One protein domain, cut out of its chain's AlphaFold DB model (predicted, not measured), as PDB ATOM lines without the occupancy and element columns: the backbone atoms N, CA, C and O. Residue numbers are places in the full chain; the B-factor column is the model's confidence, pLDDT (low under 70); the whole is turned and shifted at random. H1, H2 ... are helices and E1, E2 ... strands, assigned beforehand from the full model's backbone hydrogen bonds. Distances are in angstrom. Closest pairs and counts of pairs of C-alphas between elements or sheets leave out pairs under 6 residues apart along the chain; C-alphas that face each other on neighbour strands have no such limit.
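This is residues 5 to 99 of the 100 residues of the protein "CLUMA_CG011715, isoform A" of Clunio marinus (UniProt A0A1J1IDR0). A strongly twisted sheet of four antiparallel strands, built on the long hairpin of E1 and E2, has the helix H2 lying along one face. H3 packs on H2 at a slant, and H1 sits at the end of the sheet where E1 begins and E2 ends, only grazing it. The printed part has 95 residues, with three named helices and four named strands in the order H1 E1 E2 H2 E3 E4 H3; across the sheet the order is E1 E2 E4 E3, and the class is mixed, helices and strands. The whole is compact, with a radius of gyration of the C-alphas of 13.5 A and spans of 38 by 30 by 21 A.

H1, residues 5 to 14, begins at C-alpha 5 (67.468, 89.498, -1.115) and is 14.2 A long. The strands E1, residues 19 to 27, and E2, residues 32 to 40, measure 26.5 A and 26.6 A. H2, residues 44 to 55, is 16.5 A long and begins at C-alpha 44 (54.792, 89.391, -14.149). E3, residues 64 to 67, measures 9.3 A and E4, residues 75 to 79, 12.7 A. H3, residues 86 to 97, is 15.7 A long and ends at C-alpha 97 (60.979, 81.559, -23.557).

E1 and E2 form a hairpin, antiparallel at 164 degrees, with N 22 and O 37 within hydrogen-bond range at 2.8 A. E2 and E4 are antiparallel neighbours, with N 36 and O 77 at 2.9 A. E3 and E4 form a second hairpin, with N 67 and O 76 at 2.8 A. H2 is on the sheet at a height of 8.7 A, over E2 and along it at 9 degrees on the local plane; their closest C-alphas, of Asn 40 and Phe 47, are 5.7 A apart. This makes two layers, a helix on one face of a sheet. E2, H2 and E3 form a split strand-helix-strand unit, two strands of one sheet that are not neighbours, with a helix between them along the chain and E4 between them in the sheet, and its crossover is right-handed. H2, with residues 49 to 54 alone, touches H3 at a steep tilt of 41 degrees, opposite ways; the closest C-alphas, of Ile 50 and Ile 93, are 6.7 A apart. H3 is only just not on the sheet, with 4 pairs of C-alphas within 10 A. H1 only grazes the sheet with residues 8 to 12; the closest C-alphas of H1 and E1, those of Ala 12 and Val 20, are 7.3 A apart. H1 is apart from H2 and H3. In H1 and H2 every O i to N i+4 pair is within hydrogen-bond range, in H3 6 of 8.

The two C-alphas farthest apart, of Ala 29 and Arg 99, are 41.7 A apart. The printed part has no cut and no long link. Its mean pLDDT is 93.8, and no printed residue is under 70.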
ATOM      1  N   ALA A   5      68.457  88.869  -0.238       93.31
ATOM      2  CA  ALA A   5      67.468  89.498  -1.115       93.31
ATOM      3  C   ALA A   5      68.063  90.656  -1.936       93.31
ATOM      4  O   ALA A   5      67.773  90.791  -3.123       93.31
ATOM      5  N   GLU A   6      68.923  91.467  -1.318       94.75
ATOM      6  CA  GLU A   6      69.612  92.571  -1.990       94.75
ATOM      7  C   GLU A   6      70.577  92.054  -3.060       94.75
ATOM      8  O   GLU A   6      70.554  92.530  -4.189       94.75
ATOM      9  N   ASN A   7      71.354  91.014  -2.750       94.56
ATOM     10  CA  ASN A   7      72.293  90.408  -3.691       94.56
ATOM     11  C   ASN A   7      71.580  89.787  -4.898       94.56
ATOM     12  O   ASN A   7      72.036  89.960  -6.026       94.56
ATOM     13  N   VAL A   8      70.458  89.088  -4.684       94.56
ATOM     14  CA  VAL A   8      69.653  88.530  -5.784       94.56
ATOM     15  C   VAL A   8      69.056  89.645  -6.639       94.56
ATOM     16  O   VAL A   8      69.084  89.550  -7.865       94.56
ATOM     17  N   ARG A   9      68.549  90.715  -6.013       94.69
ATOM     18  CA  ARG A   9      68.009  91.876  -6.729       94.69
ATOM     19  C   ARG A   9      69.083  92.563  -7.567       94.69
ATOM     20  O   ARG A   9      68.877  92.747  -8.759       94.69
ATOM     21  N   LYS A  10      70.235  92.859  -6.968       95.69
ATOM     22  CA  LYS A  10      71.363  93.493  -7.649       95.69
ATOM     23  C   LYS A  10      71.863  92.652  -8.819       95.69
ATOM     24  O   LYS A  10      72.001  93.166  -9.918       95.69
ATOM     25  N   PHE A  11      72.048  91.347  -8.610       95.69
ATOM     26  CA  PHE A  11      72.397  90.421  -9.688       95.69
ATOM     27  C   PHE A  11      71.384  90.479 -10.839       95.69
ATOM     28  O   PHE A  11      71.769  90.560 -12.002       95.69
ATOM     29  N   ALA A  12      70.087  90.460 -10.526       96.38
ATOM     30  CA  ALA A  12      69.052  90.524 -11.545       96.38
ATOM     31  C   ALA A  12      69.045  91.862 -12.300       96.38
ATOM     32  O   ALA A  12      68.789  91.883 -13.500       96.38
ATOM     33  N   GLU A  13      69.330  92.973 -11.626       95.50
ATOM     34  CA  GLU A  13      69.439  94.291 -12.250       95.50
ATOM     35  C   GLU A  13      70.670  94.386 -13.164       95.50
ATOM     36  O   GLU A  13      70.522  94.751 -14.335       95.50
ATOM     37  N   ASP A  14      71.843  93.983 -12.667       97.50
ATOM     38  CA  ASP A  14      73.124  94.014 -13.387       97.50
ATOM     39  C   ASP A  14      73.067  93.154 -14.664       97.50
ATOM     40  O   ASP A  14      73.444  93.599 -15.751       97.50
ATOM     41  N   GLU A  15      72.494  91.952 -14.561       97.19
ATOM     42  CA  GLU A  15      72.343  91.002 -15.673       97.19
ATOM     43  C   GLU A  15      71.048  91.215 -16.482       97.19
ATOM     44  O   GLU A  15      70.729  90.440 -17.388       97.19
ATOM     45  N   LYS A  16      70.281  92.272 -16.177       96.31
ATOM     46  CA  LYS A  16      69.015  92.636 -16.846       96.31
ATOM     47  C   LYS A  16      67.971  91.510 -16.867       96.31
ATOM     48  O   LYS A  16      67.173  91.425 -17.799       96.31
ATOM     49  N   ILE A  17      67.931  90.695 -15.823       96.81
ATOM     50  CA  ILE A  17      67.025  89.560 -15.651       96.81
ATOM     51  C   ILE A  17      65.594  90.026 -15.355       96.81
ATOM     52  O   ILE A  17      65.351  90.935 -14.563       96.81
ATOM     53  N   ASP A  18      64.634  89.352 -15.982       95.88
ATOM     54  CA  ASP A  18      63.197  89.600 -15.828       95.88
ATOM     55  C   ASP A  18      62.557  88.783 -14.696       95.88
ATOM     56  O   ASP A  18      61.679  89.266 -13.973       95.88
ATOM     57  N   VAL A  19      62.993  87.527 -14.566       97.25
ATOM     58  CA  VAL A  19      62.510  86.531 -13.605       97.25
ATOM     59  C   VAL A  19      63.688  85.657 -13.188       97.25
ATOM     60  O   VAL A  19      64.433  85.167 -14.038       97.25
ATOM     61  N   VAL A  20      63.841  85.419 -11.887       96.88
ATOM     62  CA  VAL A  20      64.859  84.506 -11.354       96.88
ATOM     63  C   VAL A  20      64.214  83.151 -11.076       96.88
ATOM     64  O   VAL A  20      63.263  83.056 -10.303       96.88
ATOM     65  N   PHE A  21      64.756  82.096 -11.686       95.69
ATOM     66  CA  PHE A  21      64.386  80.707 -11.419       95.69
ATOM     67  C   PHE A  21      65.511  80.017 -10.642       95.69
ATOM     68  O   PHE A  21      66.624  79.860 -11.147       95.69
ATOM     69  N   MET A  22      65.229  79.597  -9.415       94.06
ATOM     70  CA  MET A  22      66.193  78.995  -8.500       94.06
ATOM     71  C   MET A  22      65.916  77.512  -8.313       94.06
ATOM     72  O   MET A  22      64.771  77.088  -8.165       94.06
ATOM     73  N   MET A  23      66.991  76.731  -8.264       93.62
ATOM     74  CA  MET A  23      66.954  75.311  -7.931       93.62
ATOM     75  C   MET A  23      67.896  75.069  -6.759       93.62
ATOM     76  O   MET A  23      69.113  75.186  -6.903       93.62
ATOM     77  N   GLY A  24      67.328  74.751  -5.602       92.25
ATOM     78  CA  GLY A  24      68.059  74.446  -4.380       92.25
ATOM     79  C   GLY A  24      68.136  72.946  -4.133       92.25
ATOM     80  O   GLY A  24      67.254  72.186  -4.540       92.25
ATOM     81  N   MET A  25      69.189  72.517  -3.445       92.06
ATOM     82  CA  MET A  25      69.334  71.142  -2.991       92.06
ATOM     83  C   MET A  25      69.966  71.141  -1.601       92.06
ATOM     84  O   MET A  25      71.017  71.752  -1.418       92.06
ATOM     85  N   ALA A  26      69.327  70.481  -0.640       90.56
ATOM     86  CA  ALA A  26      69.822  70.383   0.728       90.56
ATOM     87  C   ALA A  26      69.950  68.906   1.126       90.56
ATOM     88  O   ALA A  26      68.979  68.157   0.990       90.56
ATOM     89  N   PRO A  27      71.126  68.452   1.586       89.94
ATOM     90  CA  PRO A  27      71.258  67.109   2.127       89.94
ATOM     91  C   PRO A  27      70.519  66.999   3.468       89.94
ATOM     92  O   PRO A  27      70.618  67.878   4.325       89.94
ATOM     93  N   LYS A  28      69.811  65.889   3.657       87.94
ATOM     94  CA  LYS A  28      69.301  65.384   4.937       87.94
ATOM     95  C   LYS A  28      70.029  64.084   5.283       87.94
ATOM     96  O   LYS A  28      70.685  63.503   4.425       87.94
ATOM     97  N   ALA A  29      69.908  63.629   6.532       86.75
ATOM     98  CA  ALA A  29      70.641  62.469   7.054       86.75
ATOM     99  C   ALA A  29      70.620  61.241   6.118       86.75
ATOM    100  O   ALA A  29      71.656  60.616   5.920       86.75
ATOM    101  N   GLU A  30      69.472  60.947   5.500       87.88
ATOM    102  CA  GLU A  30      69.300  59.793   4.600       87.88
ATOM    103  C   GLU A  30      68.687  60.162   3.241       87.88
ATOM    104  O   GLU A  30      68.338  59.295   2.441       87.88
ATOM    105  N   SER A  31      68.510  61.452   2.958       86.31
ATOM    106  CA  SER A  31      67.811  61.899   1.753       86.31
ATOM    107  C   SER A  31      68.336  63.234   1.244       86.31
ATOM    108  O   SER A  31      69.203  63.869   1.839       86.31
ATOM    109  N   ILE A  32      67.829  63.656   0.093       90.06
ATOM    110  CA  ILE A  32      68.121  64.961  -0.483       90.06
ATOM    111  C   ILE A  32      66.794  65.674  -0.670       90.06
ATOM    112  O   ILE A  32      65.897  65.144  -1.323       90.06
ATOM    113  N   GLU A  33      66.694  66.889  -0.152       92.31
ATOM    114  CA  GLU A  33      65.589  67.781  -0.464       92.31
ATOM    115  C   GLU A  33      65.927  68.624  -1.681       92.31
ATOM    116  O   GLU A  33      67.057  69.093  -1.850       92.31
ATOM    117  N   ARG A  34      64.925  68.832  -2.531       93.94
ATOM    118  CA  ARG A  34      64.997  69.759  -3.652       93.94
ATOM    119  C   ARG A  34      63.985  70.869  -3.458       93.94
ATOM    120  O   ARG A  34      62.856  70.629  -3.034       93.94
ATOM    121  N   PHE A  35      64.400  72.070  -3.830       94.69
ATOM    122  CA  PHE A  35      63.566  73.258  -3.783       94.69
ATOM    123  C   PHE A  35      63.561  73.937  -5.141       94.69
ATOM    124  O   PHE A  35      64.594  73.994  -5.813       94.69
ATOM    125  N   LEU A  36      62.415  74.496  -5.508       95.94
ATOM    126  CA  LEU A  36      62.289  75.427  -6.619       95.94
ATOM    127  C   LEU A  36      61.833  76.775  -6.081       95.94
ATOM    128  O   LEU A  36      60.981  76.834  -5.199       95.94
ATOM    129  N   GLY A  37      62.397  77.848  -6.616       96.06
ATOM    130  CA  GLY A  37      61.966  79.210  -6.331       96.06
ATOM    131  C   GLY A  37      61.789  79.974  -7.630       96.06
ATOM    132  O   GLY A  37      62.632  79.875  -8.519       96.06
ATOM    133  N   VAL A  38      60.714  80.741  -7.743       97.31
ATOM    134  CA  VAL A  38      60.507  81.671  -8.853       97.31
ATOM    135  C   VAL A  38      60.291  83.050  -8.253       97.31
ATOM    136  O   VAL A  38      59.430  83.222  -7.395       97.31
ATOM    137  N   ILE A  39      61.084  84.029  -8.680       97.31
ATOM    138  CA  ILE A  39      61.017  85.411  -8.197       97.31
ATOM    139  C   ILE A  39      60.769  86.325  -9.389       97.31
ATOM    140  O   ILE A  39      61.537  86.324 -10.352       97.31
ATOM    141  N   ASN A  40      59.706  87.117  -9.310       97.00
ATOM    142  CA  ASN A  40      59.434  88.165 -10.281       97.00
ATOM    143  C   ASN A  40      60.354  89.367 -10.025       97.00
ATOM    144  O   ASN A  40      60.364  89.897  -8.915       97.00
ATOM    145  N   ILE A  41      61.093  89.816 -11.043       96.31
ATOM    146  CA  ILE A  41      61.897  91.043 -10.956       96.31
ATOM    147  C   ILE A  41      61.138  92.197 -11.603       96.31
ATOM    148  O   ILE A  41      60.920  93.224 -10.964       96.31
ATOM    149  N   LYS A  42      60.704  92.022 -12.857       95.38
ATOM    150  CA  LYS A  42      59.986  93.069 -13.608       95.38
ATOM    151  C   LYS A  42      59.021  92.557 -14.685       95.38
ATOM    152  O   LYS A  42      58.455  93.367 -15.412       95.38
ATOM    153  N   ASN A  43      58.810  91.244 -14.802       96.00
ATOM    154  CA  ASN A  43      57.987  90.648 -15.858       96.00
ATOM    155  C   ASN A  43      56.972  89.651 -15.280       96.00
ATOM    156  O   ASN A  43      57.167  88.433 -15.297       96.00
ATOM    157  N   SER A  44      55.853  90.182 -14.785       96.25
ATOM    158  CA  SER A  44      54.792  89.391 -14.149       96.25
ATOM    159  C   SER A  44      54.146  88.369 -15.095       96.25
ATOM    160  O   SER A  44      53.727  87.297 -14.650       96.25
ATOM    161  N   SER A  45      54.084  88.669 -16.398       96.62
ATOM    162  CA  SER A  45      53.548  87.749 -17.408       96.62
ATOM    163  C   SER A  45      54.453  86.533 -17.586       96.62
ATOM    164  O   SER A  45      53.974  85.401 -17.526       96.62
ATOM    165  N   LEU A  46      55.767  86.750 -17.730       96.69
ATOM    166  CA  LEU A  46      56.743  85.662 -17.811       96.69
ATOM    167  C   LEU A  46      56.802  84.863 -16.504       96.69
ATOM    168  O   LEU A  46      56.847  83.636 -16.535       96.69
ATOM    169  N   PHE A  47      56.745  85.542 -15.357       97.12
ATOM    170  CA  PHE A  47      56.680  84.907 -14.041       97.12
ATOM    171  C   PHE A  47      55.504  83.925 -13.946       97.12
ATOM    172  O   PHE A  47      55.697  82.751 -13.634       97.12
ATOM    173  N   THR A  48      54.301  84.383 -14.298       97.00
ATOM    174  CA  THR A  48      53.085  83.555 -14.290       97.00
ATOM    175  C   THR A  48      53.196  82.392 -15.275       97.00
ATOM    176  O   THR A  48      52.832  81.263 -14.955       97.00
ATOM    177  N   ALA A  49      53.747  82.634 -16.463       97.31
ATOM    178  CA  ALA A  49      53.907  81.597 -17.472       97.31
ATOM    179  C   ALA A  49      54.910  80.510 -17.051       97.31
ATOM    180  O   ALA A  49      54.660  79.329 -17.287       97.31
ATOM    181  N   ILE A  50      56.008  80.885 -16.383       96.88
ATOM    182  CA  ILE A  50      56.966  79.936 -15.800       96.88
ATOM    183  C   ILE A  50      56.287  79.088 -14.725       96.88
ATOM    184  O   ILE A  50      56.441  77.866 -14.732       96.88
ATOM    185  N   LEU A  51      55.519  79.713 -13.828       96.50
ATOM    186  CA  LEU A  51      54.783  79.005 -12.780       96.50
ATOM    187  C   LEU A  51      53.786  78.002 -13.359       96.50
ATOM    188  O   LEU A  51      53.754  76.854 -12.919       96.50
ATOM    189  N   ASN A  52      53.009  78.399 -14.365       95.88
ATOM    190  CA  ASN A  52      52.080  77.488 -15.030       95.88
ATOM    191  C   ASN A  52      52.838  76.333 -15.690       95.88
ATOM    192  O   ASN A  52      52.513  75.172 -15.454       95.88
ATOM    193  N   ALA A  53      53.915  76.634 -16.423       95.31
ATOM    194  CA  ALA A  53      54.700  75.623 -17.118       95.31
ATOM    195  C   ALA A  53      55.244  74.545 -16.171       95.31
ATOM    196  O   ALA A  53      55.135  73.367 -16.494       95.31
ATOM    197  N   ILE A  54      55.791  74.912 -15.004       94.94
ATOM    198  CA  ILE A  54      56.329  73.926 -14.047       94.94
ATOM    199  C   ILE A  54      55.238  73.138 -13.315       94.94
ATOM    200  O   ILE A  54      55.443  71.961 -13.027       94.94
ATOM    201  N   ASN A  55      54.084  73.752 -13.033       93.69
ATOM    202  CA  ASN A  55      52.960  73.072 -12.382       93.69
ATOM    203  C   ASN A  55      52.234  72.112 -13.340       93.69
ATOM    204  O   ASN A  55      51.678  71.106 -12.905       93.69
ATOM    205  N   GLU A  56      52.273  72.386 -14.645       94.56
ATOM    206  CA  GLU A  56      51.668  71.549 -15.684       94.56
ATOM    207  C   GLU A  56      52.593  70.434 -16.198       94.56
ATOM    208  O   GLU A  56      52.156  69.588 -16.987       94.56
ATOM    209  N   MET A  57      53.860  70.385 -15.766       93.50
ATOM    210  CA  MET A  57      54.780  69.309 -16.146       93.50
ATOM    211  C   MET A  57      54.226  67.945 -15.711       93.50
ATOM    212  O   MET A  57      54.057  67.674 -14.523       93.50
ATOM    213  N   LYS A  58      53.981  67.057 -16.683       90.00
ATOM    214  CA  LYS A  58      53.504  65.681 -16.440       90.00
ATOM    215  C   LYS A  58      54.602  64.627 -16.556       90.00
ATOM    216  O   LYS A  58      54.506  63.600 -15.888       90.00
ATOM    217  N   ASP A  59      55.640  64.883 -17.352       87.25
ATOM    218  CA  ASP A  59      56.738  63.941 -17.574       87.25
ATOM    219  C   ASP A  59      58.121  64.637 -17.594       87.25
ATOM    220  O   ASP A  59      58.467  65.299 -18.575       87.25
ATOM    221  N   PRO A  60      58.915  64.530 -16.512       86.81
ATOM    222  CA  PRO A  60      58.506  64.019 -15.208       86.81
ATOM    223  C   PRO A  60      57.594  65.025 -14.489       86.81
ATOM    224  O   PRO A  60      57.863  66.226 -14.487       86.81
ATOM    225  N   ASN A  61      56.553  64.535 -13.810       92.62
ATOM    226  CA  ASN A  61      55.805  65.349 -12.851       92.62
ATOM    227  C   ASN A  61      56.734  65.751 -11.699       92.62
ATOM    228  O   ASN A  61      57.339  64.886 -11.067       92.62
ATOM    229  N   LEU A  62      56.862  67.052 -11.443       93.75
ATOM    230  CA  LEU A  62      57.775  67.581 -10.430       93.75
ATOM    231  C   LEU A  62      57.316  67.313  -8.990       93.75
ATOM    232  O   LEU A  62      58.154  67.322  -8.091       93.75
ATOM    233  N   GLN A  63      56.021  67.040  -8.787       95.44
ATOM    234  CA  GLN A  63      55.395  66.834  -7.480       95.44
ATOM    235  C   GLN A  63      55.721  68.000  -6.532       95.44
ATOM    236  O   GLN A  63      56.415  67.837  -5.531       95.44
ATOM    237  N   LEU A  64      55.291  69.204  -6.923       95.94
ATOM    238  CA  LEU A  64      55.586  70.436  -6.197       95.94
ATOM    239  C   LEU A  64      54.618  70.645  -5.033       95.94
ATOM    240  O   LEU A  64      53.406  70.679  -5.225       95.94
ATOM    241  N   THR A  65      55.177  70.876  -3.849       96.06
ATOM    242  CA  THR A  65      54.441  71.282  -2.649       96.06
ATOM    243  C   THR A  65      54.816  72.725  -2.306       96.06
ATOM    244  O   THR A  65      56.002  72.985  -2.085       96.06
ATOM    245  N   PRO A  66      53.865  73.676  -2.250       96.00
ATOM    246  CA  PRO A  66      54.156  75.065  -1.895       96.00
ATOM    247  C   PRO A  66      54.853  75.194  -0.536       96.00
ATOM    248  O   PRO A  66      54.582  74.439   0.401       96.00
ATOM    249  N   LYS A  67      55.747  76.174  -0.425       95.12
ATOM    250  CA  LYS A  67      56.413  76.563   0.816       95.12
ATOM    251  C   LYS A  67      56.050  78.001   1.151       95.12
ATOM    252  O   LYS A  67      56.198  78.885   0.313       95.12
ATOM    253  N   ASP A  68      55.609  78.204   2.384       92.62
ATOM    254  CA  ASP A  68      55.346  79.530   2.931       92.62
ATOM    255  C   ASP A  68      56.678  80.177   3.328       92.62
ATOM    256  O   ASP A  68      57.246  79.893   4.385       92.62
ATOM    257  N   VAL A  69      57.252  80.934   2.393       90.06
ATOM    258  CA  VAL A  69      58.542  81.611   2.540       90.06
ATOM    259  C   VAL A  69      58.381  83.037   2.046       90.06
ATOM    260  O   VAL A  69      58.192  83.269   0.853       90.06
ATOM    261  N   ASP A  70      58.522  83.994   2.957       90.44
ATOM    262  CA  ASP A  70      58.558  85.407   2.606       90.44
ATOM    263  C   ASP A  70      59.971  85.808   2.155       90.44
ATOM    264  O   ASP A  70      60.824  86.215   2.946       90.44
ATOM    265  N   PHE A  71      60.255  85.617   0.863       93.56
ATOM    266  CA  PHE A  71      61.500  86.061   0.239       93.56
ATOM    267  C   PHE A  71      61.227  86.713  -1.114       93.56
ATOM    268  O   PHE A  71      60.841  86.048  -2.074       93.56
ATOM    269  N   MET A  72      61.465  88.026  -1.201       93.81
ATOM    270  CA  MET A  72      61.319  88.826  -2.427       93.81
ATOM    271  C   MET A  72      59.956  88.667  -3.129       93.81
ATOM    272  O   MET A  72      59.886  88.773  -4.352       93.81
ATOM    273  N   SER A  73      58.888  88.378  -2.375       89.94
ATOM    274  CA  SER A  73      57.559  88.059  -2.927       89.94
ATOM    275  C   SER A  73      57.583  86.940  -3.987       89.94
ATOM    276  O   SER A  73      56.738  86.900  -4.881       89.94
ATOM    277  N   GLY A  74      58.581  86.055  -3.919       94.69
ATOM    278  CA  GLY A  74      58.693  84.885  -4.777       94.69
ATOM    279  C   GLY A  74      57.774  83.753  -4.329       94.69
ATOM    280  O   GLY A  74      57.290  83.731  -3.199       94.69
ATOM    281  N   LEU A  75      57.572  82.782  -5.218       97.25
ATOM    282  CA  LEU A  75      56.906  81.526  -4.884       97.25
ATOM    283  C   LEU A  75      57.925  80.400  -4.808       97.25
ATOM    284  O   LEU A  75      58.760  80.227  -5.700       97.25
ATOM    285  N   PHE A  76      57.825  79.628  -3.733       96.75
ATOM    286  CA  PHE A  76      58.765  78.574  -3.395       96.75
ATOM    287  C   PHE A  76      58.044  77.247  -3.253       96.75
ATOM    288  O   PHE A  76      56.915  77.176  -2.768       96.75
ATOM    289  N   TYR A  77      58.721  76.186  -3.664       96.94
ATOM    290  CA  TYR A  77      58.193  74.835  -3.667       96.94
ATOM    291  C   TYR A  77      59.243  73.867  -3.150       96.94
ATOM    292  O   TYR A  77      60.429  73.984  -3.461       96.94
ATOM    293  N   MET A  78      58.790  72.869  -2.409       96.00
ATOM    294  CA  MET A  78      59.508  71.615  -2.250       96.00
ATOM    295  C   MET A  78      59.176  70.713  -3.432       96.00
ATOM    296  O   MET A  78      58.032  70.664  -3.876       96.00
ATOM    297  N   GLN A  79      60.189  70.044  -3.964       96.00
ATOM    298  CA  GLN A  79      60.064  69.179  -5.127       96.00
ATOM    299  C   GLN A  79      60.261  67.726  -4.693       96.00
ATOM    300  O   GLN A  79      61.396  67.288  -4.493       96.00
ATOM    301  N   GLU A  80      59.163  66.977  -4.583       94.06
ATOM    302  CA  GLU A  80      59.189  65.589  -4.097       94.06
ATOM    303  C   GLU A  80      59.789  64.630  -5.135       94.06
ATOM    304  O   GLU A  80      60.484  63.669  -4.793       94.06
ATOM    305  N   ASN A  81      59.605  64.903  -6.435       92.38
ATOM    306  CA  ASN A  81      60.227  64.084  -7.470       92.38
ATOM    307  C   ASN A  81      61.700  64.458  -7.664       92.38
ATOM    308  O   ASN A  81      62.070  65.180  -8.593       92.38
ATOM    309  N   ILE A  82      62.572  63.892  -6.834       87.81
ATOM    310  CA  ILE A  82      64.015  64.164  -6.855       87.81
ATOM    311  C   ILE A  82      64.736  63.740  -8.148       87.81
ATOM    312  O   ILE A  82      65.867  64.184  -8.380       87.81
ATOM    313  N   LYS A  83      64.104  62.904  -8.991       86.50
ATOM    314  CA  LYS A  83      64.644  62.463 -10.292       86.50
ATOM    315  C   LYS A  83      64.508  63.541 -11.370       86.50
ATOM    316  O   LYS A  83      65.279  63.542 -12.332       86.50
ATOM    317  N   ALA A  84      63.557  64.462 -11.211       88.50
ATOM    318  CA  ALA A  84      63.391  65.598 -12.103       88.50
ATOM    319  C   ALA A  84      64.468  66.651 -11.803       88.50
ATOM    320  O   ALA A  84      64.403  67.410 -10.847       88.50
ATOM    321  N   SER A  85      65.527  66.670 -12.597       90.81
ATOM    322  CA  SER A  85      66.638  67.601 -12.417       90.81
ATOM    323  C   SER A  85      66.502  68.812 -13.337       90.81
ATOM    324  O   SER A  85      65.590  68.912 -14.163       90.81
ATOM    325  N   ARG A  86      67.505  69.694 -13.288       92.19
ATOM    326  CA  ARG A  86      67.678  70.773 -14.268       92.19
ATOM    327  C   ARG A  86      67.590  70.268 -15.712       92.19
ATOM    328  O   ARG A  86      67.100  70.992 -16.565       92.19
ATOM    329  N   LYS A  87      68.043  69.039 -15.999       92.56
ATOM    330  CA  LYS A  87      68.004  68.464 -17.356       92.56
ATOM    331  C   LYS A  87      66.582  68.329 -17.904       92.56
ATOM    332  O   LYS A  87      66.411  68.427 -19.110       92.56
ATOM    333  N   GLN A  88      65.594  68.117 -17.038       93.19
ATOM    334  CA  GLN A  88      64.193  67.960 -17.420       93.19
ATOM    335  C   GLN A  88      63.431  69.288 -17.364       93.19
ATOM    336  O   GLN A  88      62.612  69.554 -18.235       93.19
ATOM    337  N   ILE A  89      63.739  70.150 -16.391       93.38
ATOM    338  CA  ILE A  89      63.060  71.446 -16.226       93.38
ATOM    339  C   ILE A  89      63.536  72.468 -17.268       93.38
ATOM    340  O   ILE A  89      62.732  73.177 -17.869       93.38
ATOM    341  N   LEU A  90      64.845  72.545 -17.525       93.81
ATOM    342  CA  LEU A  90      65.420  73.593 -18.370       93.81
ATOM    343  C   LEU A  90      64.880  73.596 -19.813       93.81
ATOM    344  O   LEU A  90      64.617  74.687 -20.317       93.81
ATOM    345  N   PRO A  91      64.677  72.448 -20.495       94.31
ATOM    346  CA  PRO A  91      64.049  72.435 -21.815       94.31
ATOM    347  C   PRO A  91      62.628  73.010 -21.820       94.31
ATOM    348  O   PRO A  91      62.281  73.733 -22.748       94.31
ATOM    349  N   VAL A  92      61.829  72.747 -20.780       93.69
ATOM    350  CA  VAL A  92      60.465  73.291 -20.653       93.69
ATOM    351  C   VAL A  92      60.512  74.815 -20.564       93.69
ATOM    352  O   VAL A  92      59.837  75.495 -21.336       93.69
ATOM    353  N   ILE A  93      61.380  75.354 -19.703       94.12
ATOM    354  CA  ILE A  93      61.559  76.804 -19.559       94.12
ATOM    355  C   ILE A  93      62.094  77.434 -20.851       94.12
ATOM    356  O   ILE A  93      61.585  78.458 -21.291       94.12
ATOM    357  N   LYS A  94      63.075  76.817 -21.519       94.25
ATOM    358  CA  LYS A  94      63.600  77.325 -22.799       94.25
ATOM    359  C   LYS A  94      62.537  77.352 -23.897       94.25
ATOM    360  O   LYS A  94      62.442  78.329 -24.630       94.25
ATOM    361  N   ASN A  95      61.723  76.304 -23.996       93.69
ATOM    362  CA  ASN A  95      60.637  76.246 -24.973       93.69
ATOM    363  C   ASN A  95      59.562  77.301 -24.704       93.69
ATOM    364  O   ASN A  95      58.983  77.819 -25.657       93.69
ATOM    365  N   LEU A  96      59.301  77.612 -23.431       94.31
ATOM    366  CA  LEU A  96      58.431  78.716 -23.041       94.31
ATOM    367  C   LEU A  96      59.016  80.061 -23.488       94.31
ATOM    368  O   LEU A  96      58.310  80.844 -24.113       94.31
ATOM    369  N   LEU A  97      60.302  80.304 -23.213       93.31
ATOM    370  CA  LEU A  97      60.979  81.559 -23.557       93.31
ATOM    371  C   LEU A  97      61.013  81.833 -25.063       93.31
ATOM    372  O   LEU A  97      60.912  82.979 -25.460       93.31
ATOM    373  N   ASN A  98      61.074  80.804 -25.911       92.31
ATOM    374  CA  ASN A  98      60.993  80.980 -27.369       92.31
ATOM    375  C   ASN A  98      59.629  81.518 -27.859       92.31
ATOM    376  O   ASN A  98      59.468  81.762 -29.054       92.31
ATOM    377  N   ARG A  99      58.628  81.612 -26.977       86.62
ATOM    378  CA  ARG A  99      57.267  82.090 -27.273       86.62
ATOM    379  C   ARG A  99      56.969  83.456 -26.642       86.62
ATOM    380  O   ARG A  99      55.838  83.920 -26.771       86.62
TER     381      ARG A  99